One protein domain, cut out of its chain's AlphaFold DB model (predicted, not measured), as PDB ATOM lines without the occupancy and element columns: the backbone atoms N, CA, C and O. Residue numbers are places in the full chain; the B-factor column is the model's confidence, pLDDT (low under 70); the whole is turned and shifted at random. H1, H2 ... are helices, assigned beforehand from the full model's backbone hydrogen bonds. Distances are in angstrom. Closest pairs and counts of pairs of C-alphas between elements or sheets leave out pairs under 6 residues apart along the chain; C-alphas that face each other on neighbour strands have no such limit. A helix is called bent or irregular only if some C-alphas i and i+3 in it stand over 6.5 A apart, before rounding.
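This is residues 2 to 191 of the 257 residues of the protein "Aspartate-alanine antiporter" of Lactobacillus panis DSM 6035 (UniProt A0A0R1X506). One long helix, H8, is the core; H6 and H7 pack on its earlier part as a three-helix bundle, and H3, crossed by H2, packs on its other side. H4 and H5 make a wide, loosely attached arch, with residues 77 to 85, 88 to 93 and 96 to 101 standing free. The printed part has 190 residues with eight named helices, H1 to H8, no named strand, class all helix; it is only just compact, close to loose (radius of gyration of the C-alphas 18.9 A), spanning 54 by 51 by 38 A.

The hub is H8, residues 151 to 187, only just irregular (C-alphas 181 and 184 are 6.8 A apart). Its residues 156 to 173 touch H6, residues 120 to 130, closest C-alphas Tyr 157 and Gly 121, 3.9 A, at a shallow tilt of 26 degrees. H7, residues 134 to 146, forms hairpins with H6 and H8, an up and down bundle, each running against the one before; its closest C-alphas are Thr 136 to Ser 128 of H6, 5.4 A, and Leu 141 to Glu 158 of H8, 6.2 A. Residues 163 to 173 of H8 touch H3, residues 40 to 54, closest C-alphas Val 170 and Val 42, 5.4 A. H3 touches H2, residues 13 to 28, at a steep tilt of 48 degrees, closest C-alphas Thr 44 and Gly 24, 3.7 A. H1, residues 2 to 11, only just touches H2, with 3 pairs of C-alphas within 8 A, and only at the corner, closest C-alphas Met 9 and Thr 16, 5.5 A. By its hydrogen bonds H4, residues 61 to 90, was assigned as one helix, but it is bent: C-alphas 78 and 81 are 6.9 A apart, and arms H4a, residues 61 to 78, and H4b, residues 81 to 90, stand at 48 degrees. H4a is close but not clearly touching H7, closest C-alphas Met 72 and Ala 135, 7.5 A; so is H5, residues 92 to 115, to H6, Phe 113 and Ala 123, 6.8 A. Every O i to N i+4 pair is within hydrogen-bond range in H1, H2, H4a, H4b, H5 and H6, against 10 of 11 in H3, 8 of 9 in H7 and 26 of 33 in H8.

H1 begins at C-alpha 2 (225.691, 213.946, 216.918). H8 measures 49.5 A and ends at C-alpha 187 (255.574, 223.617, 254.162); H5 measures 34.8 A.

The C-alphas farthest apart, Thr 4 and Gly 91, are 58.3 A apart. The printed part has no cut; the link from H2 to H3 is long, and its residues 33 to 35 have pLDDT under 70.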
ATOM      1  N   ILE A   2     225.414 213.270 215.635       84.38
ATOM      2  CA  ILE A   2     225.691 213.946 216.918       84.38
ATOM      3  C   ILE A   2     224.570 214.927 217.295       84.38
ATOM      4  O   ILE A   2     224.060 214.844 218.407       84.38
ATOM      5  N   ASP A   3     224.092 215.753 216.362       85.62
ATOM      6  CA  ASP A   3     223.000 216.705 216.639       85.62
ATOM      7  C   ASP A   3     221.702 216.013 217.068       85.62
ATOM      8  O   ASP A   3     220.991 216.491 217.945       85.62
ATOM      9  N   THR A   4     221.416 214.838 216.501       89.62
ATOM     10  CA  THR A   4     220.264 214.009 216.877       89.62
ATOM     11  C   THR A   4     220.383 213.511 218.316       89.62
ATOM     12  O   THR A   4     219.401 213.517 219.054       89.62
ATOM     13  N   ILE A   5     221.591 213.115 218.729       87.94
ATOM     14  CA  ILE A   5     221.877 212.684 220.101       87.94
ATOM     15  C   ILE A   5     221.739 213.868 221.059       87.94
ATOM     16  O   ILE A   5     221.065 213.743 222.077       87.94
ATOM     17  N   ILE A   6     222.305 215.029 220.718       87.94
ATOM     18  CA  ILE A   6     222.196 216.249 221.531       87.94
ATOM     19  C   ILE A   6     220.726 216.648 221.685       87.94
ATOM     20  O   ILE A   6     220.258 216.872 222.798       87.94
ATOM     21  N   HIS A   7     219.968 216.661 220.588       89.31
ATOM     22  CA  HIS A   7     218.543 216.968 220.607       89.31
ATOM     23  C   HIS A   7     217.751 215.968 221.465       89.31
ATOM     24  O   HIS A   7     216.874 216.368 222.232       89.31
ATOM     25  N   PHE A   8     218.073 214.672 221.402       90.75
ATOM     26  CA  PHE A   8     217.475 213.665 222.281       90.75
ATOM     27  C   PHE A   8     217.802 213.923 223.758       90.75
ATOM     28  O   PHE A   8     216.902 213.878 224.597       90.75
ATOM     29  N   MET A   9     219.063 214.230 224.074       89.69
ATOM     30  CA  MET A   9     219.529 214.505 225.436       89.69
ATOM     31  C   MET A   9     218.875 215.754 226.036       89.69
ATOM     32  O   MET A   9     218.477 215.738 227.203       89.69
ATOM     33  N   VAL A  10     218.734 216.823 225.249       88.44
ATOM     34  CA  VAL A  10     218.090 218.073 225.681       88.44
ATOM     35  C   VAL A  10     216.604 217.856 225.967       88.44
ATOM     36  O   VAL A  10     216.111 218.326 226.990       88.44
ATOM     37  N   ASN A  11     215.905 217.093 225.121       90.56
ATOM     38  CA  ASN A  11     214.484 216.792 225.323       90.56
ATOM     39  C   ASN A  11     214.233 215.786 226.461       90.56
ATOM     40  O   ASN A  11     213.182 215.822 227.092       90.56
ATOM     41  N   ASN A  12     215.201 214.914 226.765       91.38
ATOM     42  CA  ASN A  12     215.106 213.901 227.821       91.38
ATOM     43  C   ASN A  12     216.068 214.209 228.978       91.38
ATOM     44  O   ASN A  12     217.008 213.466 229.260       91.38
ATOM     45  N   GLN A  13     215.824 215.312 229.684       88.44
ATOM     46  CA  GLN A  13     216.741 215.827 230.711       88.44
ATOM     47  C   GLN A  13     217.025 214.839 231.845       88.44
ATOM     48  O   GLN A  13     218.167 214.710 232.278       88.44
ATOM     49  N   THR A  14     216.007 214.109 232.306       90.50
ATOM     50  CA  THR A  14     216.157 213.089 233.354       90.50
ATOM     51  C   THR A  14     217.119 211.986 232.923       90.50
ATOM     52  O   THR A  14     218.000 211.603 233.690       90.50
ATOM     53  N   PHE A  15     216.995 211.512 231.678       91.62
ATOM     54  CA  PHE A  15     217.911 210.524 231.112       91.62
ATOM     55  C   PHE A  15     219.342 211.072 231.082       91.62
ATOM     56  O   PHE A  15     220.260 210.428 231.588       91.62
ATOM     57  N   THR A  16     219.518 212.295 230.582       92.50
ATOM     58  CA  THR A  16     220.827 212.958 230.530       92.50
ATOM     59  C   THR A  16     221.462 213.110 231.912       92.50
ATOM     60  O   THR A  16     222.644 212.821 232.073       92.50
ATOM     61  N   LEU A  17     220.689 213.493 232.932       91.31
ATOM     62  CA  LEU A  17     221.180 213.600 234.308       91.31
ATOM     63  C   LEU A  17     221.693 212.260 234.840       91.31
ATOM     64  O   LEU A  17     222.791 212.210 235.393       91.31
ATOM     65  N   PHE A  18     220.947 211.171 234.647       93.75
ATOM     66  CA  PHE A  18     221.395 209.847 235.083       93.75
ATOM     67  C   PHE A  18     222.641 209.373 234.331       93.75
ATOM     68  O   PHE A  18     223.515 208.768 234.949       93.75
ATOM     69  N   VAL A  19     222.775 209.698 233.042       94.81
ATOM     70  CA  VAL A  19     224.004 209.435 232.277       94.81
ATOM     71  C   VAL A  19     225.184 210.216 232.858       94.81
ATOM     72  O   VAL A  19     226.236 209.626 233.104       94.81
ATOM     73  N   CYS A  20     225.017 211.510 233.148       94.88
ATOM     74  CA  CYS A  20     226.059 212.326 233.775       94.88
ATOM     75  C   CYS A  20     226.483 211.771 235.142       94.88
ATOM     76  O   CYS A  20     227.677 211.696 235.428       94.88
ATOM     77  N   VAL A  21     225.524 211.339 235.968       94.12
ATOM     78  CA  VAL A  21     225.793 210.704 237.267       94.12
ATOM     79  C   VAL A  21     226.518 209.371 237.093       94.12
ATOM     80  O   VAL A  21     227.507 209.129 237.778       94.12
ATOM     81  N   ALA A  22     226.075 208.515 236.169       95.06
ATOM     82  CA  ALA A  22     226.698 207.217 235.925       95.06
ATOM     83  C   ALA A  22     228.151 207.364 235.449       95.06
ATOM     84  O   ALA A  22     229.054 206.744 236.011       95.06
ATOM     85  N   LEU A  23     228.392 208.234 234.461       95.31
ATOM     86  CA  LEU A  23     229.734 208.533 233.957       95.31
ATOM     87  C   LEU A  23     230.602 209.194 235.030       95.31
ATOM     88  O   LEU A  23     231.743 208.788 235.237       95.31
ATOM     89  N   GLY A  24     230.056 210.170 235.754       94.56
ATOM     90  CA  GLY A  24     230.736 210.838 236.857       94.56
ATOM     91  C   GLY A  24     231.151 209.874 237.963       94.56
ATOM     92  O   GLY A  24     232.283 209.925 238.436       94.56
ATOM     93  N   PHE A  25     230.278 208.943 238.341       93.38
ATOM     94  CA  PHE A  25     230.580 207.918 239.337       93.38
ATOM     95  C   PHE A  25     231.634 206.922 238.836       93.38
ATOM     96  O   PHE A  25     232.558 206.583 239.578       93.38
ATOM     97  N   ALA A  26     231.540 206.486 237.575       92.44
ATOM     98  CA  ALA A  26     232.518 205.592 236.961       92.44
ATOM     99  C   ALA A  26     233.917 206.233 236.910       92.44
ATOM    100  O   ALA A  26     234.894 205.627 237.351       92.44
ATOM    101  N   ILE A  27     234.003 207.484 236.450       90.94
ATOM    102  CA  ILE A  27     235.258 208.244 236.362       90.94
ATOM    103  C   ILE A  27     235.787 208.581 237.762       90.94
ATOM    104  O   ILE A  27     236.973 208.418 238.037       90.94
ATOM    105  N   GLY A  28     234.924 209.026 238.675       87.31
ATOM    106  CA  GLY A  28     235.325 209.479 240.007       87.31
ATOM    107  C   GLY A  28     235.873 208.372 240.908       87.31
ATOM    108  O   GLY A  28     236.682 208.656 241.795       87.31
ATOM    109  N   ASN A  29     235.460 207.123 240.673       83.94
ATOM    110  CA  ASN A  29     235.984 205.947 241.369       83.94
ATOM    111  C   ASN A  29     237.244 205.362 240.725       83.94
ATOM    112  O   ASN A  29     237.900 204.511 241.333       83.94
ATOM    113  N   TYR A  30     237.598 205.809 239.520       84.62
ATOM    114  CA  TYR A  30     238.808 205.369 238.854       84.62
ATOM    115  C   TYR A  30     240.050 205.936 239.558       84.62
ATOM    116  O   TYR A  30     240.181 207.143 239.771       84.62
ATOM    117  N   LYS A  31     240.982 205.045 239.910       77.25
ATOM    118  CA  LYS A  31     242.253 205.395 240.556       77.25
ATOM    119  C   LYS A  31     243.242 205.912 239.525       77.25
ATOM    120  O   LYS A  31     243.917 205.129 238.860       77.25
ATOM    121  N   ILE A  32     243.404 207.228 239.458       72.94
ATOM    122  CA  ILE A  32     244.456 207.845 238.651       72.94
ATOM    123  C   ILE A  32     245.806 207.520 239.308       72.94
ATOM    124  O   ILE A  32     246.028 207.799 240.491       72.94
ATOM    125  N   ALA A  33     246.689 206.867 238.548       63.75
ATOM    126  CA  ALA A  33     248.022 206.436 238.984       63.75
ATOM    127  C   ALA A  33     248.037 205.603 240.291       63.75
ATOM    128  O   ALA A  33     249.000 205.638 241.056       63.75
ATOM    129  N   GLY A  34     246.948 204.880 240.592       63.09
ATOM    130  CA  GLY A  34     246.846 203.980 241.751       63.09
ATOM    131  C   GLY A  34     246.799 204.655 243.133       63.09
ATOM    132  O   GLY A  34     246.633 203.962 244.136       63.09
ATOM    133  N   ARG A  35     246.920 205.987 243.213       66.31
ATOM    134  CA  ARG A  35     247.094 206.736 244.474       66.31
ATOM    135  C   ARG A  35     246.074 207.848 244.696       66.31
ATOM    136  O   ARG A  35     246.078 208.446 245.775       66.31
ATOM    137  N   PHE A  36     245.264 208.189 243.696       73.31
ATOM    138  CA  PHE A  36     244.345 209.319 243.780       73.31
ATOM    139  C   PHE A  36     243.010 209.022 243.101       73.31
ATOM    140  O   PHE A  36     242.973 208.632 241.937       73.31
ATOM    141  N   ASN A  37     241.931 209.258 243.843       78.94
ATOM    142  CA  ASN A  37     240.574 209.283 243.316       78.94
ATOM    143  C   ASN A  37     240.091 210.725 243.365       78.94
ATOM    144  O   ASN A  37     240.152 211.352 244.422       78.94
ATOM    145  N   VAL A  38     239.573 211.216 242.243       79.31
ATOM    146  CA  VAL A  38     238.950 212.545 242.150       79.31
ATOM    147  C   VAL A  38     237.690 212.616 243.022       79.31
ATOM    148  O   VAL A  38     237.362 213.665 243.570       79.31
ATOM    149  N   GLY A  39     237.016 211.475 243.202       85.69
ATOM    150  CA  GLY A  39     235.777 211.362 243.959       85.69
ATOM    151  C   GLY A  39     234.553 211.512 243.060       85.69
ATOM    152  O   GLY A  39     234.533 212.312 242.124       85.69
ATOM    153  N   ALA A  40     233.516 210.728 243.359       89.94
ATOM    154  CA  ALA A  40     232.300 210.666 242.553       89.94
ATOM    155  C   ALA A  40     231.614 212.032 242.390       89.94
ATOM    156  O   ALA A  40     231.194 212.368 241.287       89.94
ATOM    157  N   THR A  41     231.538 212.844 243.451       90.50
ATOM    158  CA  THR A  41     230.892 214.167 243.400       90.50
ATOM    159  C   THR A  41     231.603 215.109 242.434       90.50
ATOM    160  O   THR A  41     230.970 215.656 241.537       90.50
ATOM    161  N   VAL A  42     232.925 215.263 242.571       91.69
ATOM    162  CA  VAL A  42     233.717 216.167 241.724       91.69
ATOM    163  C   VAL A  42     233.659 215.722 240.267       91.69
ATOM    164  O   VAL A  42     233.375 216.535 239.393       91.69
ATOM    165  N   ALA A  43     233.852 214.429 240.001       93.19
ATOM    166  CA  ALA A  43     233.771 213.895 238.646       93.19
ATOM    167  C   ALA A  43     232.372 214.073 238.032       93.19
ATOM    168  O   ALA A  43     232.263 214.461 236.873       93.19
ATOM    169  N   THR A  44     231.301 213.875 238.810       94.69
ATOM    170  CA  THR A  44     229.922 214.112 238.348       94.69
ATOM    171  C   THR A  44     229.679 215.577 238.006       94.69
ATOM    172  O   THR A  44     229.072 215.861 236.974       94.69
ATOM    173  N   LEU A  45     230.183 216.517 238.811       93.81
ATOM    174  CA  LEU A  45     230.084 217.947 238.510       93.81
ATOM    175  C   LEU A  45     230.853 218.307 237.235       93.81
ATOM    176  O   LEU A  45     230.296 218.982 236.375       93.81
ATOM    177  N   VAL A  46     232.083 217.808 237.065       93.75
ATOM    178  CA  VAL A  46     232.880 218.034 235.845       93.75
ATOM    179  C   VAL A  46     232.165 217.485 234.611       93.75
ATOM    180  O   VAL A  46     232.000 218.210 233.633       93.75
ATOM    181  N   VAL A  47     231.694 216.234 234.655       95.00
ATOM    182  CA  VAL A  47     230.949 215.620 233.544       95.00
ATOM    183  C   VAL A  47     229.695 216.428 233.224       95.00
ATOM    184  O   VAL A  47     229.444 216.727 232.061       95.00
ATOM    185  N   THR A  48     228.934 216.833 234.243       93.00
ATOM    186  CA  THR A  48     227.703 217.613 234.053       93.00
ATOM    187  C   THR A  48     227.991 218.988 233.454       93.00
ATOM    188  O   THR A  48     227.257 219.426 232.573       93.00
ATOM    189  N   LEU A  49     229.073 219.657 233.873       92.94
ATOM    190  CA  LEU A  49     229.498 220.934 233.298       92.94
ATOM    191  C   LEU A  49     229.896 220.783 231.829       92.94
ATOM    192  O   LEU A  49     229.459 221.591 231.016       92.94
ATOM    193  N   ILE A  50     230.669 219.747 231.484       93.25
ATOM    194  CA  ILE A  50     231.084 219.466 230.101       93.25
ATOM    195  C   ILE A  50     229.863 219.174 229.229       93.25
ATOM    196  O   ILE A  50     229.684 219.819 228.201       93.25
ATOM    197  N   VAL A  51     228.995 218.248 229.650       92.12
ATOM    198  CA  VAL A  51     227.769 217.904 228.911       92.12
ATOM    199  C   VAL A  51     226.861 219.124 228.772       92.12
ATOM    200  O   VAL A  51     226.314 219.356 227.698       92.12
ATOM    201  N   GLY A  52     226.764 219.953 229.814       90.12
ATOM    202  CA  GLY A  52     225.990 221.192 229.808       90.12
ATOM    203  C   GLY A  52     226.468 222.247 228.804       90.12
ATOM    204  O   GLY A  52     225.680 223.116 228.456       90.12
ATOM    205  N   GLN A  53     227.710 222.176 228.305       89.56
ATOM    206  CA  GLN A  53     228.187 223.059 227.226       89.56
ATOM    207  C   GLN A  53     227.750 222.592 225.831       89.56
ATOM    208  O   GLN A  53     227.758 223.379 224.890       89.56
ATOM    209  N   VAL A  54     227.394 221.313 225.678       86.19
ATOM    210  CA  VAL A  54     227.113 220.701 224.369       86.19
ATOM    211  C   VAL A  54     225.700 221.038 223.869       86.19
ATOM    212  O   VAL A  54     225.432 220.955 222.673       86.19
ATOM    213  N   GLY A  55     224.787 221.452 224.754       80.81
ATOM    214  CA  GLY A  55     223.418 221.803 224.380       80.81
ATOM    215  C   GLY A  55     222.751 222.771 225.354       80.81
ATOM    216  O   GLY A  55     223.152 222.904 226.507       80.81
ATOM    217  N   ALA A  56     221.694 223.437 224.893       83.25
ATOM    218  CA  ALA A  56     220.894 224.337 225.715       83.25
ATOM    219  C   ALA A  56     219.867 223.538 226.533       83.25
ATOM    220  O   ALA A  56     218.728 223.347 226.111       83.25
ATOM    221  N   PHE A  57     220.274 223.044 227.703       85.56
ATOM    222  CA  PHE A  57     219.369 222.347 228.616       85.56
ATOM    223  C   PHE A  57     218.479 223.360 229.356       85.56
ATOM    224  O   PHE A  57     219.005 224.165 230.130       85.56
ATOM    225  N   PRO A  58     217.144 223.340 229.174       83.44
ATOM    226  CA  PRO A  58     216.266 224.244 229.912       83.44
ATOM    227  C   PRO A  58     216.306 223.951 231.418       83.44
ATOM    228  O   PRO A  58     216.417 222.806 231.847       83.44
ATOM    229  N   ARG A  59     216.201 224.970 232.270       81.19
ATOM    230  CA  ARG A  59     216.136 224.737 233.720       81.19
ATOM    231  C   ARG A  59     214.783 224.118 234.079       81.19
ATOM    232  O   ARG A  59     213.752 224.756 233.908       81.19
ATOM    233  N   ASN A  60     214.790 222.903 234.625       86.12
ATOM    234  CA  ASN A  60     213.603 222.282 235.210       86.12
ATOM    235  C   ASN A  60     213.595 222.500 236.731       86.12
ATOM    236  O   ASN A  60     214.308 221.825 237.477       86.12
ATOM    237  N   GLU A  61     212.806 223.473 237.187       81.19
ATOM    238  CA  GLU A  61     212.740 223.877 238.599       81.19
ATOM    239  C   GLU A  61     212.240 222.761 239.520       81.19
ATOM    240  O   GLU A  61     212.776 222.578 240.616       81.19
ATOM    241  N   MET A  62     211.254 221.982 239.068       88.31
ATOM    242  CA  MET A  62     210.706 220.866 239.840       88.31
ATOM    243  C   MET A  62     211.777 219.800 240.070       88.31
ATOM    244  O   MET A  62     211.998 219.371 241.202       88.31
ATOM    245  N   LEU A  63     212.487 219.421 239.007       87.44
ATOM    246  CA  LEU A  63     213.544 218.418 239.073       87.44
ATOM    247  C   LEU A  63     214.683 218.872 239.994       87.44
ATOM    248  O   LEU A  63     215.126 218.111 240.855       87.44
ATOM    249  N   GLY A  64     215.101 220.136 239.865       86.06
ATOM    250  CA  GLY A  64     216.098 220.744 240.744       86.06
ATOM    251  C   GLY A  64     215.669 220.728 242.212       86.06
ATOM    252  O   GLY A  64     216.453 220.330 243.069       86.06
ATOM    253  N   THR A  65     214.416 221.085 242.500       87.25
ATOM    254  CA  THR A  65     213.866 221.108 243.865       87.25
ATOM    255  C   THR A  65     213.818 219.714 244.483       87.25
ATOM    256  O   THR A  65     214.248 219.539 245.622       87.25
ATOM    257  N   ILE A  66     213.353 218.708 243.737       92.06
ATOM    258  CA  ILE A  66     213.260 217.325 244.223       92.06
ATOM    259  C   ILE A  66     214.652 216.770 244.538       92.06
ATOM    260  O   ILE A  66     214.880 216.288 245.647       92.06
ATOM    261  N   PHE A  67     215.603 216.859 243.601       90.81
ATOM    262  CA  PHE A  67     216.942 216.299 243.813       90.81
ATOM    263  C   PHE A  67     217.734 217.055 244.877       90.81
ATOM    264  O   PHE A  67     218.397 216.429 245.703       90.81
ATOM    265  N   PHE A  68     217.644 218.386 244.897       89.06
ATOM    266  CA  PHE A  68     218.301 219.185 245.925       89.06
ATOM    267  C   PHE A  68     217.680 218.941 247.307       89.06
ATOM    268  O   PHE A  68     218.409 218.785 248.284       89.06
ATOM    269  N   GLY A  69     216.352 218.820 247.390       91.00
ATOM    270  CA  GLY A  69     215.641 218.457 248.615       91.00
ATOM    271  C   GLY A  69     216.029 217.069 249.127       91.00
ATOM    272  O   GLY A  69     216.378 216.929 250.298       91.00
ATOM    273  N   ALA A  70     216.064 216.057 248.254       92.31
ATOM    274  CA  ALA A  70     216.513 214.705 248.600       92.31
ATOM    275  C   ALA A  70     217.975 214.686 249.082       92.31
ATOM    276  O   ALA A  70     218.304 214.022 250.071       92.31
ATOM    277  N   PHE A  71     218.853 215.451 248.426       90.44
ATOM    278  CA  PHE A  71     220.238 215.638 248.852       90.44
ATOM    279  C   PHE A  71     220.328 216.293 250.240       90.44
ATOM    280  O   PHE A  71     220.960 215.728 251.135       90.44
ATOM    281  N   MET A  72     219.662 217.432 250.458       90.00
ATOM    282  CA  MET A  72     219.690 218.145 251.741       90.00
ATOM    283  C   MET A  72     219.081 217.315 252.875       90.00
ATOM    284  O   MET A  72     219.625 217.303 253.978       90.00
ATOM    285  N   PHE A  73     218.013 216.561 252.602       91.94
ATOM    286  CA  PHE A  73     217.426 215.620 253.554       91.94
ATOM    287  C   PHE A  73     218.416 214.514 253.947       91.94
ATOM    288  O   PHE A  73     218.641 214.276 255.134       91.94
ATOM    289  N   SER A  74     219.068 213.886 252.964       91.50
ATOM    290  CA  SER A  74     220.058 212.823 253.200       91.50
ATOM    291  C   SER A  74     221.255 213.325 254.013       91.50
ATOM    292  O   SER A  74     221.725 212.653 254.934       91.50
ATOM    293  N   VAL A  75     221.739 214.529 253.693       87.81
ATOM    294  CA  VAL A  75     222.813 215.206 254.429       87.81
ATOM    295  C   VAL A  75     222.378 215.506 255.863       87.81
ATOM    296  O   VAL A  75     223.112 215.180 256.794       87.81
ATOM    297  N   GLY A  76     221.179 216.060 256.058       88.56
ATOM    298  CA  GLY A  76     220.629 216.354 257.381       88.56
ATOM    299  C   GLY A  76     220.481 215.105 258.250       88.56
ATOM    300  O   GLY A  76     220.903 215.111 259.405       88.56
ATOM    301  N   TYR A  77     219.976 214.007 257.681       91.19
ATOM    302  CA  TYR A  77     219.830 212.731 258.387       91.19
ATOM    303  C   TYR A  77     221.182 212.155 258.833       91.19
ATOM    304  O   TYR A  77     221.319 211.662 259.952       91.19
ATOM    305  N   ARG A  78     222.210 212.253 257.981       87.88
ATOM    306  CA  ARG A  78     223.555 211.742 258.280       87.88
ATOM    307  C   ARG A  78     224.319 212.619 259.275       87.88
ATOM    308  O   ARG A  78     224.969 212.091 260.175       87.88
ATOM    309  N   ILE A  79     224.279 213.941 259.096       85.50
ATOM    310  CA  ILE A  79     225.081 214.896 259.876       85.50
ATOM    311  C   ILE A  79     224.404 215.253 261.207       85.50
ATOM    312  O   ILE A  79     225.101 215.524 262.182       85.50
ATOM    313  N   GLY A  80     223.070 215.206 261.295       85.50
ATOM    314  CA  GLY A  80     222.310 215.607 262.485       85.50
ATOM    315  C   GLY A  80     222.793 214.962 263.796       85.50
ATOM    316  O   GLY A  80     223.158 215.688 264.724       85.50
ATOM    317  N   PRO A  81     222.887 213.620 263.888       87.94
ATOM    318  CA  PRO A  81     223.408 212.955 265.084       87.94
ATOM    319  C   PRO A  81     224.865 213.324 265.392       87.94
ATOM    320  O   PRO A  81     225.233 213.502 266.552       87.94
ATOM    321  N   GLN A  82     225.697 213.479 264.356       86.12
ATOM    322  CA  GLN A  82     227.107 213.846 264.503       86.12
ATOM    323  C   GLN A  82     227.277 215.263 265.048       86.12
ATOM    324  O   GLN A  82     228.129 215.463 265.907       86.12
ATOM    325  N   LEU A  83     226.435 216.214 264.639       85.12
ATOM    326  CA  LEU A  83     226.441 217.569 265.189       85.12
ATOM    327  C   LEU A  83     226.193 217.559 266.703       85.12
ATOM    328  O   LEU A  83     226.929 218.206 267.445       85.12
ATOM    329  N   LEU A  84     225.203 216.794 267.177       85.75
ATOM    330  CA  LEU A  84     224.906 216.685 268.611       85.75
ATOM    331  C   LEU A  84     226.070 216.067 269.392       85.75
ATOM    332  O   LEU A  84     226.397 216.530 270.484       85.75
ATOM    333  N   VAL A  85     226.715 215.041 268.833       85.31
ATOM    334  CA  VAL A  85     227.910 214.429 269.429       85.31
ATOM    335  C   VAL A  85     229.067 215.430 269.474       85.31
ATOM    336  O   VAL A  85     229.671 215.617 270.528       85.31
ATOM    337  N   SER A  86     229.347 216.133 268.375       83.44
ATOM    338  CA  SER A  86     230.406 217.144 268.316       83.44
ATOM    339  C   SER A  86     230.160 218.308 269.275       83.44
ATOM    340  O   SER A  86     231.101 218.759 269.922       83.44
ATOM    341  N   LEU A  87     228.915 218.766 269.430       86.44
ATOM    342  CA  LEU A  87     228.562 219.796 270.409       86.44
ATOM    343  C   LEU A  87     228.757 219.312 271.848       86.44
ATOM    344  O   LEU A  87     229.216 220.085 272.679       86.44
ATOM    345  N   LYS A  88     228.472 218.042 272.154       84.06
ATOM    346  CA  LYS A  88     228.750 217.478 273.485       84.06
ATOM    347  C   LYS A  88     230.249 217.378 273.776       84.06
ATOM    348  O   LYS A  88     230.663 217.679 274.887       84.06
ATOM    349  N   ILE A  89     231.051 216.974 272.788       82.38
ATOM    350  CA  ILE A  89     232.501 216.774 272.950       82.38
ATOM    351  C   ILE A  89     233.251 218.111 272.998       82.38
ATOM    352  O   ILE A  89     234.094 218.327 273.864       82.38
ATOM    353  N   PHE A  90     232.973 219.006 272.050       83.00
ATOM    354  CA  PHE A  90     233.728 220.248 271.867       83.00
ATOM    355  C   PHE A  90     233.035 221.475 272.478       83.00
ATOM    356  O   PHE A  90     233.655 222.537 272.599       83.00
ATOM    357  N   GLY A  91     231.769 221.348 272.882       86.81
ATOM    358  CA  GLY A  91     231.012 222.403 273.552       86.81
ATOM    359  C   GLY A  91     230.911 223.675 272.717       86.81
ATOM    360  O   GLY A  91     230.759 223.650 271.499       86.81
ATOM    361  N   VAL A  92     231.062 224.819 273.379       89.44
ATOM    362  CA  VAL A  92     231.026 226.146 272.744       89.44
ATOM    363  C   VAL A  92     232.207 226.403 271.794       89.44
ATOM    364  O   VAL A  92     232.111 227.239 270.898       89.44
ATOM    365  N   ARG A  93     233.324 225.674 271.936       90.56
ATOM    366  CA  ARG A  93     234.552 225.934 271.162       90.56
ATOM    367  C   ARG A  93     234.346 225.706 269.666       90.56
ATOM    368  O   ARG A  93     234.853 226.483 268.863       90.56
ATOM    369  N   ILE A  94     233.567 224.687 269.290       88.69
ATOM    370  CA  ILE A  94     233.254 224.415 267.878       88.69
ATOM    371  C   ILE A  94     232.374 225.511 267.271       88.69
ATOM    372  O   ILE A  94     232.557 225.861 266.107       88.69
ATOM    373  N   ILE A  95     231.471 226.102 268.061       89.75
ATOM    374  CA  ILE A  95     230.611 227.208 267.622       89.75
ATOM    375  C   ILE A  95     231.468 228.446 267.360       89.75
ATOM    376  O   ILE A  95     231.385 229.025 266.282       89.75
ATOM    377  N   ILE A  96     232.339 228.809 268.306       93.44
ATOM    378  CA  ILE A  96     233.235 229.966 268.170       93.44
ATOM    379  C   ILE A  96     234.144 229.803 266.948       93.44
ATOM    380  O   ILE A  96     234.235 230.717 266.129       93.44
ATOM    381  N   ALA A  97     234.773 228.636 266.782       91.62
ATOM    382  CA  ALA A  97     235.623 228.367 265.624       91.62
ATOM    383  C   ALA A  97     234.839 228.446 264.302       91.62
ATOM    384  O   ALA A  97     235.326 229.027 263.335       91.62
ATOM    385  N   SER A  98     233.613 227.915 264.266       90.88
ATOM    386  CA  SER A  98     232.756 227.972 263.075       90.88
ATOM    387  C   SER A  98     232.373 229.409 262.721       90.88
ATOM    388  O   SER A  98     232.473 229.796 261.560       90.88
ATOM    389  N   LEU A  99     231.990 230.220 263.713       93.50
ATOM    390  CA  LEU A  99     231.668 231.636 263.518       93.50
ATOM    391  C   LEU A  99     232.883 232.431 263.035       93.50
ATOM    392  O   LEU A  99     232.758 233.240 262.121       93.50
ATOM    393  N   PHE A 100     234.059 232.175 263.605       95.31
ATOM    394  CA  PHE A 100     235.303 232.816 263.190       95.31
ATOM    395  C   PHE A 100     235.626 232.533 261.718       95.31
ATOM    396  O   PHE A 100     235.817 233.465 260.938       95.31
ATOM    397  N   TRP A 101     235.614 231.261 261.308       93.31
ATOM    398  CA  TRP A 101     235.871 230.892 259.913       93.31
ATOM    399  C   TRP A 101     234.793 231.404 258.959       93.31
ATOM    400  O   TRP A 101     235.118 231.844 257.859       93.31
ATOM    401  N   MET A 102     233.529 231.410 259.386       92.62
ATOM    402  CA  MET A 102     232.428 231.988 258.619       92.62
ATOM    403  C   MET A 102     232.632 233.491 258.386       92.62
ATOM    404  O   MET A 102     232.476 233.953 257.258       92.62
ATOM    405  N   LEU A 103     233.021 234.245 259.419       94.88
ATOM    406  CA  LEU A 103     233.307 235.676 259.306       94.88
ATOM    407  C   LEU A 103     234.491 235.944 258.375       94.88
ATOM    408  O   LEU A 103     234.395 236.811 257.513       94.88
ATOM    409  N   ILE A 104     235.580 235.179 258.495       95.44
ATOM    410  CA  ILE A 104     236.730 235.305 257.587       95.44
ATOM    411  C   ILE A 104     236.306 235.029 256.148       95.44
ATOM    412  O   ILE A 104     236.595 235.830 255.260       95.44
ATOM    413  N   ALA A 105     235.605 233.921 255.911       92.75
ATOM    414  CA  ALA A 105     235.157 233.555 254.577       92.75
ATOM    415  C   ALA A 105     234.235 234.628 253.981       92.75
ATOM    416  O   ALA A 105     234.376 234.967 252.805       92.75
ATOM    417  N   PHE A 106     233.340 235.201 254.791       92.88
ATOM    418  CA  PHE A 106     232.484 236.313 254.390       92.88
ATOM    419  C   PHE A 106     233.296 237.555 254.022       92.88
ATOM    420  O   PHE A 106     233.131 238.064 252.919       92.88
ATOM    421  N   LEU A 107     234.199 238.016 254.892       94.94
ATOM    422  CA  LEU A 107     234.989 239.231 254.660       94.94
ATOM    423  C   LEU A 107     235.895 239.110 253.431       94.94
ATOM    424  O   LEU A 107     235.955 240.030 252.617       94.94
ATOM    425  N   VAL A 108     236.562 237.964 253.266       94.69
ATOM    426  CA  VAL A 108     237.415 237.694 252.099       94.69
ATOM    427  C   VAL A 108     236.577 237.668 250.823       94.69
ATOM    428  O   VAL A 108     236.918 238.340 249.852       94.69
ATOM    429  N   SER A 109     235.457 236.938 250.825       93.12
ATOM    430  CA  SER A 109     234.586 236.855 249.647       93.12
ATOM    431  C   SER A 109     233.989 238.217 249.301       93.12
ATOM    432  O   SER A 109     234.010 238.616 248.143       93.12
ATOM    433  N   TRP A 110     233.524 238.963 250.302       92.31
ATOM    434  CA  TRP A 110     232.984 240.310 250.144       92.31
ATOM    435  C   TRP A 110     234.002 241.263 249.510       92.31
ATOM    436  O   TRP A 110     233.687 241.932 248.526       92.31
ATOM    437  N   GLY A 111     235.242 241.274 250.014       94.19
ATOM    438  CA  GLY A 111     236.320 242.089 249.452       94.19
ATOM    439  C   GLY A 111     236.613 241.753 247.988       94.19
ATOM    440  O   GLY A 111     236.704 242.653 247.154       94.19
ATOM    441  N   LEU A 112     236.684 240.461 247.650       94.12
ATOM    442  CA  LEU A 112     236.900 240.013 246.271       94.12
ATOM    443  C   LEU A 112     235.721 240.368 245.358       94.12
ATOM    444  O   LEU A 112     235.923 240.777 244.221       94.12
ATOM    445  N   PHE A 113     234.485 240.244 245.833       94.31
ATOM    446  CA  PHE A 113     233.306 240.500 245.004       94.31
ATOM    447  C   PHE A 113     233.134 241.974 244.673       94.31
ATOM    448  O   PHE A 113     232.721 242.293 243.559       94.31
ATOM    449  N   ILE A 114     233.521 242.861 245.592       92.94
ATOM    450  CA  ILE A 114     233.626 244.292 245.306       92.94
ATOM    451  C   ILE A 114     234.743 244.546 244.291       92.94
ATOM    452  O   ILE A 114     234.500 245.211 243.288       92.94
ATOM    453  N   ALA A 115     235.940 243.993 244.516       95.19
ATOM    454  CA  ALA A 115     237.104 244.239 243.661       95.19
ATOM    455  C   ALA A 115     236.917 243.754 242.211       95.19
ATOM    456  O   ALA A 115     237.394 244.396 241.282       95.19
ATOM    457  N   PHE A 116     236.216 242.634 242.015       94.94
ATOM    458  CA  PHE A 116     235.984 242.023 240.702       94.94
ATOM    459  C   PHE A 116     234.576 242.277 240.139       94.94
ATOM    460  O   PHE A 116     234.222 241.699 239.114       94.94
ATOM    461  N   HIS A 117     233.767 243.121 240.792       93.62
ATOM    462  CA  HIS A 117     232.399 243.458 240.374       93.62
ATOM    463  C   HIS A 117     231.500 242.229 240.123       93.62
ATOM    464  O   HIS A 117     230.785 242.141 239.122       93.62
ATOM    465  N   ILE A 118     231.531 241.257 241.039       93.81
ATOM    466  CA  ILE A 118     230.795 239.995 240.890       93.81
ATOM    467  C   ILE A 118     229.335 240.166 241.328       93.81
ATOM    468  O   ILE A 118     229.048 240.548 242.461       93.81
ATOM    469  N   GLY A 119     228.397 239.837 240.433       91.81
ATOM    470  CA  GLY A 119     226.957 239.891 240.708       91.81
ATOM    471  C   GLY A 119     226.471 238.821 241.704       91.81
ATOM    472  O   GLY A 119     227.110 237.777 241.854       91.81
ATOM    473  N   PRO A 120     225.306 239.023 242.350       90.62
ATOM    474  CA  PRO A 120     224.851 238.223 243.494       90.62
ATOM    475  C   PRO A 120     224.616 236.738 243.178       90.62
ATOM    476  O   PRO A 120     224.928 235.892 244.011       90.62
ATOM    477  N   GLY A 121     224.115 236.401 241.982       93.12
ATOM    478  CA  GLY A 121     223.916 235.002 241.576       93.12
ATOM    479  C   GLY A 121     225.232 234.224 241.502       93.12
ATOM    480  O   GLY A 121     225.383 233.175 242.129       93.12
ATOM    481  N   ILE A 122     226.219 234.779 240.791       96.00
ATOM    482  CA  ILE A 122     227.561 234.192 240.675       96.00
ATOM    483  C   ILE A 122     228.266 234.193 242.036       96.00
ATOM    484  O   ILE A 122     228.802 233.165 242.436       96.00
ATOM    485  N   ALA A 123     228.221 235.306 242.773       95.19
ATOM    486  CA  ALA A 123     228.810 235.452 244.104       95.19
ATOM    487  C   ALA A 123     228.331 234.361 245.076       95.19
ATOM    488  O   ALA A 123     229.143 233.675 245.701       95.19
ATOM    489  N   ALA A 124     227.015 234.149 245.153       94.50
ATOM    490  CA  ALA A 124     226.418 233.111 245.985       94.50
ATOM    491  C   ALA A 124     226.884 231.704 245.584       94.50
ATOM    492  O   ALA A 124     227.190 230.880 246.452       94.50
ATOM    493  N   GLY A 125     226.983 231.431 244.280       95.56
ATOM    494  CA  GLY A 125     227.496 230.161 243.774       95.56
ATOM    495  C   GLY A 125     228.975 229.959 244.107       95.56
ATOM    496  O   GLY A 125     229.347 228.901 244.611       95.56
ATOM    497  N   ILE A 126     229.806 230.992 243.922       96.00
ATOM    498  CA  ILE A 126     231.238 230.958 244.240       96.00
ATOM    499  C   ILE A 126     231.455 230.639 245.718       96.00
ATOM    500  O   ILE A 126     232.187 229.691 245.995       96.00
ATOM    501  N   ILE A 127     230.813 231.365 246.645       94.75
ATOM    502  CA  ILE A 127     230.931 231.112 248.096       94.75
ATOM    503  C   ILE A 127     230.485 229.689 248.429       94.75
ATOM    504  O   ILE A 127     231.169 228.970 249.155       94.75
ATOM    505  N   SER A 128     229.332 229.272 247.903       94.19
ATOM    506  CA  SER A 128     228.768 227.960 248.214       94.19
ATOM    507  C   SER A 128     229.679 226.826 247.736       94.19
ATOM    508  O   SER A 128     229.890 225.858 248.463       94.19
ATOM    509  N   GLY A 129     230.222 226.928 246.522       94.31
ATOM    510  CA  GLY A 129     231.055 225.877 245.949       94.31
ATOM    511  C   GLY A 129     232.474 225.881 246.514       94.31
ATOM    512  O   GLY A 129     232.957 224.827 246.918       94.31
ATOM    513  N   SER A 130     233.118 227.044 246.649       93.94
ATOM    514  CA  SER A 130     234.493 227.134 247.168       93.94
ATOM    515  C   SER A 130     234.607 226.624 248.606       93.94
ATOM    516  O   SER A 130     235.564 225.931 248.939       93.94
ATOM    517  N   LEU A 131     233.595 226.897 249.435       92.62
ATOM    518  CA  LEU A 131     233.509 226.407 250.810       92.62
ATOM    519  C   LEU A 131     232.881 225.011 250.908       92.62
ATOM    520  O   LEU A 131     232.746 224.470 252.008       92.62
ATOM    521  N   THR A 132     232.468 224.418 249.784       92.06
ATOM    522  CA  THR A 132     231.727 223.146 249.719       92.06
ATOM    523  C   THR A 132     230.466 223.132 250.602       92.06
ATOM    524  O   THR A 132     230.029 222.089 251.089       92.06
ATOM    525  N   GLN A 133     229.859 224.305 250.810       91.06
ATOM    526  CA  GLN A 133     228.692 224.525 251.662       91.06
ATOM    527  C   GLN A 133     227.404 224.503 250.840       91.06
ATOM    528  O   GLN A 133     226.878 225.535 250.420       91.06
ATOM    529  N   SER A 134     226.845 223.310 250.644       89.44
ATOM    530  CA  SER A 134     225.600 223.152 249.885       89.44
ATOM    531  C   SER A 134     224.381 223.804 250.555       89.44
ATOM    532  O   SER A 134     223.455 224.207 249.862       89.44
ATOM    533  N   ALA A 135     224.375 223.968 251.883       87.56
ATOM    534  CA  ALA A 135     223.297 224.672 252.586       87.56
ATOM    535  C   ALA A 135     223.194 226.154 252.172       87.56
ATOM    536  O   ALA A 135     222.096 226.711 252.101       87.56
ATOM    537  N   THR A 136     224.329 226.773 251.831       91.50
ATOM    538  CA  THR A 136     224.391 228.163 251.364       91.50
ATOM    539  C   THR A 136     223.655 228.344 250.039       91.50
ATOM    540  O   THR A 136     223.052 229.394 249.837       91.50
ATOM    541  N   VAL A 137     223.600 227.319 249.178       92.44
ATOM    542  CA  VAL A 137     222.817 227.340 247.929       92.44
ATOM    543  C   VAL A 137     221.336 227.579 248.219       92.44
ATOM    544  O   VAL A 137     220.734 228.470 247.626       92.44
ATOM    545  N   ALA A 138     220.765 226.833 249.170       88.62
ATOM    546  CA  ALA A 138     219.349 226.928 249.532       88.62
ATOM    547  C   ALA A 138     218.992 228.325 250.063       88.62
ATOM    548  O   ALA A 138     218.080 228.980 249.562       88.62
ATOM    549  N   SER A 139     219.763 228.786 251.052       91.75
ATOM    550  CA  SER A 139     219.563 230.087 251.701       91.75
ATOM    551  C   SER A 139     219.743 231.248 250.717       91.75
ATOM    552  O   SER A 139     218.974 232.212 250.706       91.75
ATOM    553  N   SER A 140     220.719 231.123 249.817       94.00
ATOM    554  CA  SER A 140     220.985 232.129 248.792       94.00
ATOM    555  C   SER A 140     219.875 232.184 247.744       94.00
ATOM    556  O   SER A 140     219.460 233.279 247.388       94.00
ATOM    557  N   LEU A 141     219.342 231.043 247.284       91.62
ATOM    558  CA  LEU A 141     218.189 231.018 246.371       91.62
ATOM    559  C   LEU A 141     216.947 231.645 247.015       91.62
ATOM    560  O   LEU A 141     216.270 232.445 246.373       91.62
ATOM    561  N   GLN A 142     216.685 231.359 248.294       92.06
ATOM    562  CA  GLN A 142     215.591 231.992 249.037       92.06
ATOM    563  C   GLN A 142     215.779 233.514 249.132       92.06
ATOM    564  O   GLN A 142     214.834 234.273 248.919       92.06
ATOM    565  N   THR A 143     217.006 233.964 249.403       94.56
ATOM    566  CA  THR A 143     217.337 235.392 249.492       94.56
ATOM    567  C   THR A 143     217.207 236.075 248.127       94.56
ATOM    568  O   THR A 143     216.560 237.112 248.027       94.56
ATOM    569  N   ILE A 144     217.731 235.467 247.055       94.06
ATOM    570  CA  ILE A 144     217.570 235.928 245.662       94.06
ATOM    571  C   ILE A 144     216.086 236.033 245.288       94.06
ATOM    572  O   ILE A 144     215.672 237.025 244.686       94.06
ATOM    573  N   GLY A 145     215.273 235.064 245.711       91.44
ATOM    574  CA  GLY A 145     213.823 235.067 245.533       91.44
ATOM    575  C   GLY A 145     213.122 236.281 246.154       91.44
ATOM    576  O   GLY A 145     212.124 236.763 245.615       91.44
ATOM    577  N   ALA A 146     213.663 236.806 247.254       93.44
ATOM    578  CA  ALA A 146     213.127 237.951 247.987       93.44
ATOM    579  C   ALA A 146     213.691 239.312 247.532       93.44
ATOM    580  O   ALA A 146     213.210 240.348 247.992       93.44
ATOM    581  N   LEU A 147     214.683 239.349 246.631       93.25
ATOM    582  CA  LEU A 147     215.287 240.609 246.184       93.25
ATOM    583  C   LEU A 147     214.265 241.498 245.443       93.25
ATOM    584  O   LEU A 147     213.553 240.994 244.564       93.25
ATOM    585  N   PRO A 148     214.240 242.822 245.694       94.06
ATOM    586  CA  PRO A 148     213.360 243.773 245.011       94.06
ATOM    587  C   PRO A 148     213.892 244.126 243.606       94.06
ATOM    588  O   PRO A 148     214.175 245.277 243.292       94.06
ATOM    589  N   VAL A 149     214.066 243.114 242.756       94.94
ATOM    590  CA  VAL A 149     214.543 243.233 241.369       94.94
ATOM    591  C   VAL A 149     213.498 242.693 240.394       94.94
ATOM    592  O   VAL A 149     212.568 241.984 240.785       94.94
ATOM    593  N   SER A 150     213.647 243.013 239.106       96.25
ATOM    594  CA  SER A 150     212.745 242.492 238.075       96.25
ATOM    595  C   SER A 150     212.793 240.959 238.008       96.25
ATOM    596  O   SER A 150     213.818 240.334 238.291       96.25
ATOM    597  N   LYS A 151     211.685 240.338 237.580       93.25
ATOM    598  CA  LYS A 151     211.596 238.874 237.432       93.25
ATOM    599  C   LYS A 151     212.687 238.313 236.512       93.25
ATOM    600  O   LYS A 151     213.250 237.268 236.812       93.25
ATOM    601  N   ALA A 152     213.016 239.028 235.433       93.38
ATOM    602  CA  ALA A 152     214.064 238.625 234.497       93.38
ATOM    603  C   ALA A 152     215.454 238.606 235.156       93.38
ATOM    604  O   ALA A 152     216.190 237.635 235.016       93.38
ATOM    605  N   VAL A 153     215.796 239.642 235.931       94.56
ATOM    606  CA  VAL A 153     217.082 239.710 236.647       94.56
ATOM    607  C   VAL A 153     217.172 238.622 237.716       94.56
ATOM    608  O   VAL A 153     218.196 237.954 237.837       94.56
ATOM    609  N   ARG A 154     216.081 238.397 238.455       94.62
ATOM    610  CA  ARG A 154     216.004 237.331 239.458       94.62
ATOM    611  C   ARG A 154     216.239 235.951 238.840       94.62
ATOM    612  O   ARG A 154     217.087 235.214 239.333       94.62
ATOM    613  N   ALA A 155     215.551 235.637 237.742       91.56
ATOM    614  CA  ALA A 155     215.708 234.366 237.036       91.56
ATOM    615  C   ALA A 155     217.158 234.138 236.575       91.56
ATOM    616  O   ALA A 155     217.679 233.030 236.700       91.56
ATOM    617  N   THR A 156     217.840 235.195 236.121       93.31
ATOM    618  CA  THR A 156     219.267 235.139 235.778       93.31
ATOM    619  C   THR A 156     220.129 234.776 236.986       93.31
ATOM    620  O   THR A 156     220.965 233.880 236.885       93.31
ATOM    621  N   TYR A 157     219.928 235.414 238.142       94.88
ATOM    622  CA  TYR A 157     220.714 235.114 239.345       94.88
ATOM    623  C   TYR A 157     220.507 233.684 239.842       94.88
ATOM    624  O   TYR A 157     221.474 233.003 240.187       94.88
ATOM    625  N   GLU A 158     219.264 233.208 239.839       92.00
ATOM    626  CA  GLU A 158     218.958 231.836 240.228       92.00
ATOM    627  C   GLU A 158     219.526 230.796 239.250       92.00
ATOM    628  O   GLU A 158     219.879 229.698 239.673       92.00
ATOM    629  N   ALA A 159     219.634 231.124 237.959       90.56
ATOM    630  CA  ALA A 159     220.259 230.256 236.963       90.56
ATOM    631  C   ALA A 159     221.795 230.250 237.070       90.56
ATOM    632  O   ALA A 159     222.427 229.213 236.866       90.56
ATOM    633  N   GLN A 160     222.405 231.385 237.420       94.12
ATOM    634  CA  GLN A 160     223.857 231.515 237.587       94.12
ATOM    635  C   GLN A 160     224.388 230.739 238.795       94.12
ATOM    636  O   GLN A 160     225.461 230.137 238.718       94.12
ATOM    637  N   LEU A 161     223.654 230.754 239.910       94.81
ATOM    638  CA  LEU A 161     224.136 230.230 241.187       94.81
ATOM    639  C   LEU A 161     224.532 228.741 241.117       94.81
ATOM    640  O   LEU A 161     225.669 228.438 241.486       94.81
ATOM    641  N   PRO A 162     223.690 227.804 240.629       90.69
ATOM    642  CA  PRO A 162     224.055 226.387 240.561       90.69
ATOM    643  C   PRO A 162     225.254 226.112 239.649       90.69
ATOM    644  O   PRO A 162     226.055 225.226 239.944       90.69
ATOM    645  N   VAL A 163     225.402 226.883 238.566       92.06
ATOM    646  CA  VAL A 163     226.524 226.751 237.624       92.06
ATOM    647  C   VAL A 163     227.830 227.182 238.289       92.06
ATOM    648  O   VAL A 163     228.807 226.435 238.275       92.06
ATOM    649  N   ALA A 164     227.834 228.354 238.930       95.69
ATOM    650  CA  ALA A 164     228.991 228.846 239.668       95.69
ATOM    651  C   ALA A 164     229.350 227.920 240.842       95.69
ATOM    652  O   ALA A 164     230.526 227.617 241.025       95.69
ATOM    653  N   TYR A 165     228.350 227.405 241.570       95.31
ATOM    654  CA  TYR A 165     228.536 226.392 242.613       95.31
ATOM    655  C   TYR A 165     229.221 225.136 242.076       95.31
ATOM    656  O   TYR A 165     230.226 224.705 242.634       95.31
ATOM    657  N   ALA A 166     228.702 224.553 240.989       93.50
ATOM    658  CA  ALA A 166     229.255 223.334 240.414       93.50
ATOM    659  C   ALA A 166     230.722 223.526 240.012       93.50
ATOM    660  O   ALA A 166     231.558 222.678 240.318       93.50
ATOM    661  N   LEU A 167     231.040 224.660 239.381       94.75
ATOM    662  CA  LEU A 167     232.397 224.980 238.954       94.75
ATOM    663  C   LEU A 167     233.343 225.157 240.147       94.75
ATOM    664  O   LEU A 167     234.390 224.513 240.204       94.75
ATOM    665  N   THR A 168     232.990 225.998 241.121       95.44
ATOM    666  CA  THR A 168     233.886 226.287 242.250       95.44
ATOM    667  C   THR A 168     233.975 225.147 243.254       95.44
ATOM    668  O   THR A 168     234.999 225.034 243.918       95.44
ATOM    669  N   TYR A 169     232.986 224.253 243.326       94.50
ATOM    670  CA  TYR A 169     233.056 223.044 244.152       94.50
ATOM    671  C   TYR A 169     234.187 222.107 243.722       94.50
ATOM    672  O   TYR A 169     234.859 221.513 244.573       94.50
ATOM    673  N   VAL A 170     234.443 221.997 242.412       92.50
ATOM    674  CA  VAL A 170     235.575 221.220 241.878       92.50
ATOM    675  C   VAL A 170     236.889 221.770 242.426       92.50
ATOM    676  O   VAL A 170     237.690 221.014 242.976       92.50
ATOM    677  N   PHE A 171     237.083 223.088 242.346       91.75
ATOM    678  CA  PHE A 171     238.286 223.748 242.851       91.75
ATOM    679  C   PHE A 171     238.377 223.741 244.376       91.75
ATOM    680  O   PHE A 171     239.462 223.521 244.902       91.75
ATOM    681  N   GLY A 172     237.266 223.921 245.091       91.50
ATOM    682  CA  GLY A 172     237.228 223.842 246.550       91.50
ATOM    683  C   GLY A 172     237.665 222.464 247.039       91.50
ATOM    684  O   GLY A 172     238.548 222.346 247.884       91.50
ATOM    685  N   THR A 173     237.133 221.403 246.430       90.31
ATOM    686  CA  THR A 173     237.476 220.030 246.813       90.31
ATOM    687  C   THR A 173     238.905 219.665 246.409       90.31
ATOM    688  O   THR A 173     239.697 219.249 247.253       90.31
ATOM    689  N   LEU A 174     239.265 219.827 245.130       88.25
ATOM    690  CA  LEU A 174     240.600 219.462 244.642       88.25
ATOM    691  C   LEU A 174     241.691 220.334 245.263       88.25
ATOM    692  O   LEU A 174     242.738 219.817 245.639       88.25
ATOM    693  N   GLY A 175     241.431 221.632 245.412       88.62
ATOM    694  CA  GLY A 175     242.350 222.586 246.017       88.62
ATOM    695  C   GLY A 175     242.658 222.231 247.464       88.62
ATOM    696  O   GLY A 175     243.827 222.160 247.826       88.62
ATOM    697  N   VAL A 176     241.639 221.913 248.273       89.06
ATOM    698  CA  VAL A 176     241.850 221.456 249.657       89.06
ATOM    699  C   VAL A 176     242.614 220.135 249.693       89.06
ATOM    700  O   VAL A 176     243.517 219.986 250.515       89.06
ATOM    701  N   ILE A 177     242.311 219.188 248.800       86.44
ATOM    702  CA  ILE A 177     243.037 217.913 248.768       86.44
ATOM    703  C   ILE A 177     244.515 218.129 248.423       86.44
ATOM    704  O   ILE A 177     245.370 217.625 249.143       86.44
ATOM    705  N   ILE A 178     244.827 218.892 247.374       86.62
ATOM    706  CA  ILE A 178     246.212 219.195 246.976       86.62
ATOM    707  C   ILE A 178     246.922 219.979 248.086       86.62
ATOM    708  O   ILE A 178     248.061 219.671 248.442       86.62
ATOM    709  N   LEU A 179     246.240 220.957 248.686       89.94
ATOM    710  CA  LEU A 179     246.788 221.751 249.777       89.94
ATOM    711  C   LEU A 179     247.152 220.865 250.971       89.94
ATOM    712  O   LEU A 179     248.279 220.928 251.441       89.94
ATOM    713  N   LEU A 180     246.240 220.017 251.447       88.00
ATOM    714  CA  LEU A 180     246.471 219.192 252.637       88.00
ATOM    715  C   LEU A 180     247.394 218.000 252.381       88.00
ATOM    716  O   LEU A 180     248.130 217.596 253.280       88.00
ATOM    717  N   ARG A 181     247.353 217.416 251.182       83.12
ATOM    718  CA  ARG A 181     248.151 216.237 250.835       83.12
ATOM    719  C   ARG A 181     249.571 216.600 250.420       83.12
ATOM    720  O   ARG A 181     250.507 215.920 250.833       83.12
ATOM    721  N   ASP A 182     249.725 217.629 249.591       83.62
ATOM    722  CA  ASP A 182     250.971 217.872 248.865       83.62
ATOM    723  C   ASP A 182     251.685 219.145 249.323       83.62
ATOM    724  O   ASP A 182     252.913 219.149 249.392       83.62
ATOM    725  N   ILE A 183     250.956 220.221 249.635       88.38
ATOM    726  CA  ILE A 183     251.556 221.532 249.942       88.38
ATOM    727  C   ILE A 183     251.833 221.686 251.440       88.38
ATOM    728  O   ILE A 183     252.970 221.936 251.834       88.38
ATOM    729  N   ALA A 184     250.820 221.510 252.288       90.38
ATOM    730  CA  ALA A 184     250.911 221.715 253.729       90.38
ATOM    731  C   ALA A 184     251.974 220.818 254.387       90.38
ATOM    732  O   ALA A 184     252.784 221.346 255.149       90.38
ATOM    733  N   PRO A 185     252.088 219.514 254.057       88.00
ATOM    734  CA  PRO A 185     253.138 218.680 254.632       88.00
ATOM    735  C   PRO A 185     254.532 219.156 254.223       88.00
ATOM    736  O   PRO A 185     255.424 219.203 255.064       88.00
ATOM    737  N   LYS A 186     254.714 219.602 252.971       88.31
ATOM    738  CA  LYS A 186     255.991 220.167 252.504       88.31
ATOM    739  C   LYS A 186     256.342 221.465 253.227       88.31
ATOM    740  O   LYS A 186     257.481 221.613 253.654       88.31
ATOM    741  N   MET A 187     255.376 222.368 253.412       90.50
ATOM    742  CA  MET A 187     255.574 223.617 254.162       90.50
ATOM    743  C   MET A 187     255.943 223.366 255.628       90.50
ATOM    744  O   MET A 187     256.723 224.115 256.202       90.50
ATOM    745  N   MET A 188     255.401 222.303 256.224       88.94
ATOM    746  CA  MET A 188     255.691 221.907 257.604       88.94
ATOM    747  C   MET A 188     256.928 221.001 257.734       88.94
ATOM    748  O   MET A 188     257.261 220.593 258.843       88.94
ATOM    749  N   GLY A 189     257.592 220.638 256.630       86.75
ATOM    750  CA  GLY A 189     258.713 219.689 256.634       86.75
ATOM    751  C   GLY A 189     258.324 218.250 257.010       86.75
ATOM    752  O   GLY A 189     259.178 217.456 257.397       86.75
ATOM    753  N   ILE A 190     257.039 217.896 256.913       83.69
ATOM    754  CA  ILE A 190     256.498 216.586 257.276       83.69
ATOM    755  C   ILE A 190     256.511 215.661 256.056       83.69
ATOM    756  O   ILE A 190     255.814 215.890 255.065       83.69
ATOM    757  N   LYS A 191     257.230 214.541 256.159       79.69
ATOM    758  CA  LYS A 191     257.147 213.441 255.189       79.69
ATOM    759  C   LYS A 191     256.001 212.500 255.550       79.69
ATOM    760  O   LYS A 191     256.112 211.708 256.485       79.69
TER     761      LYS A 191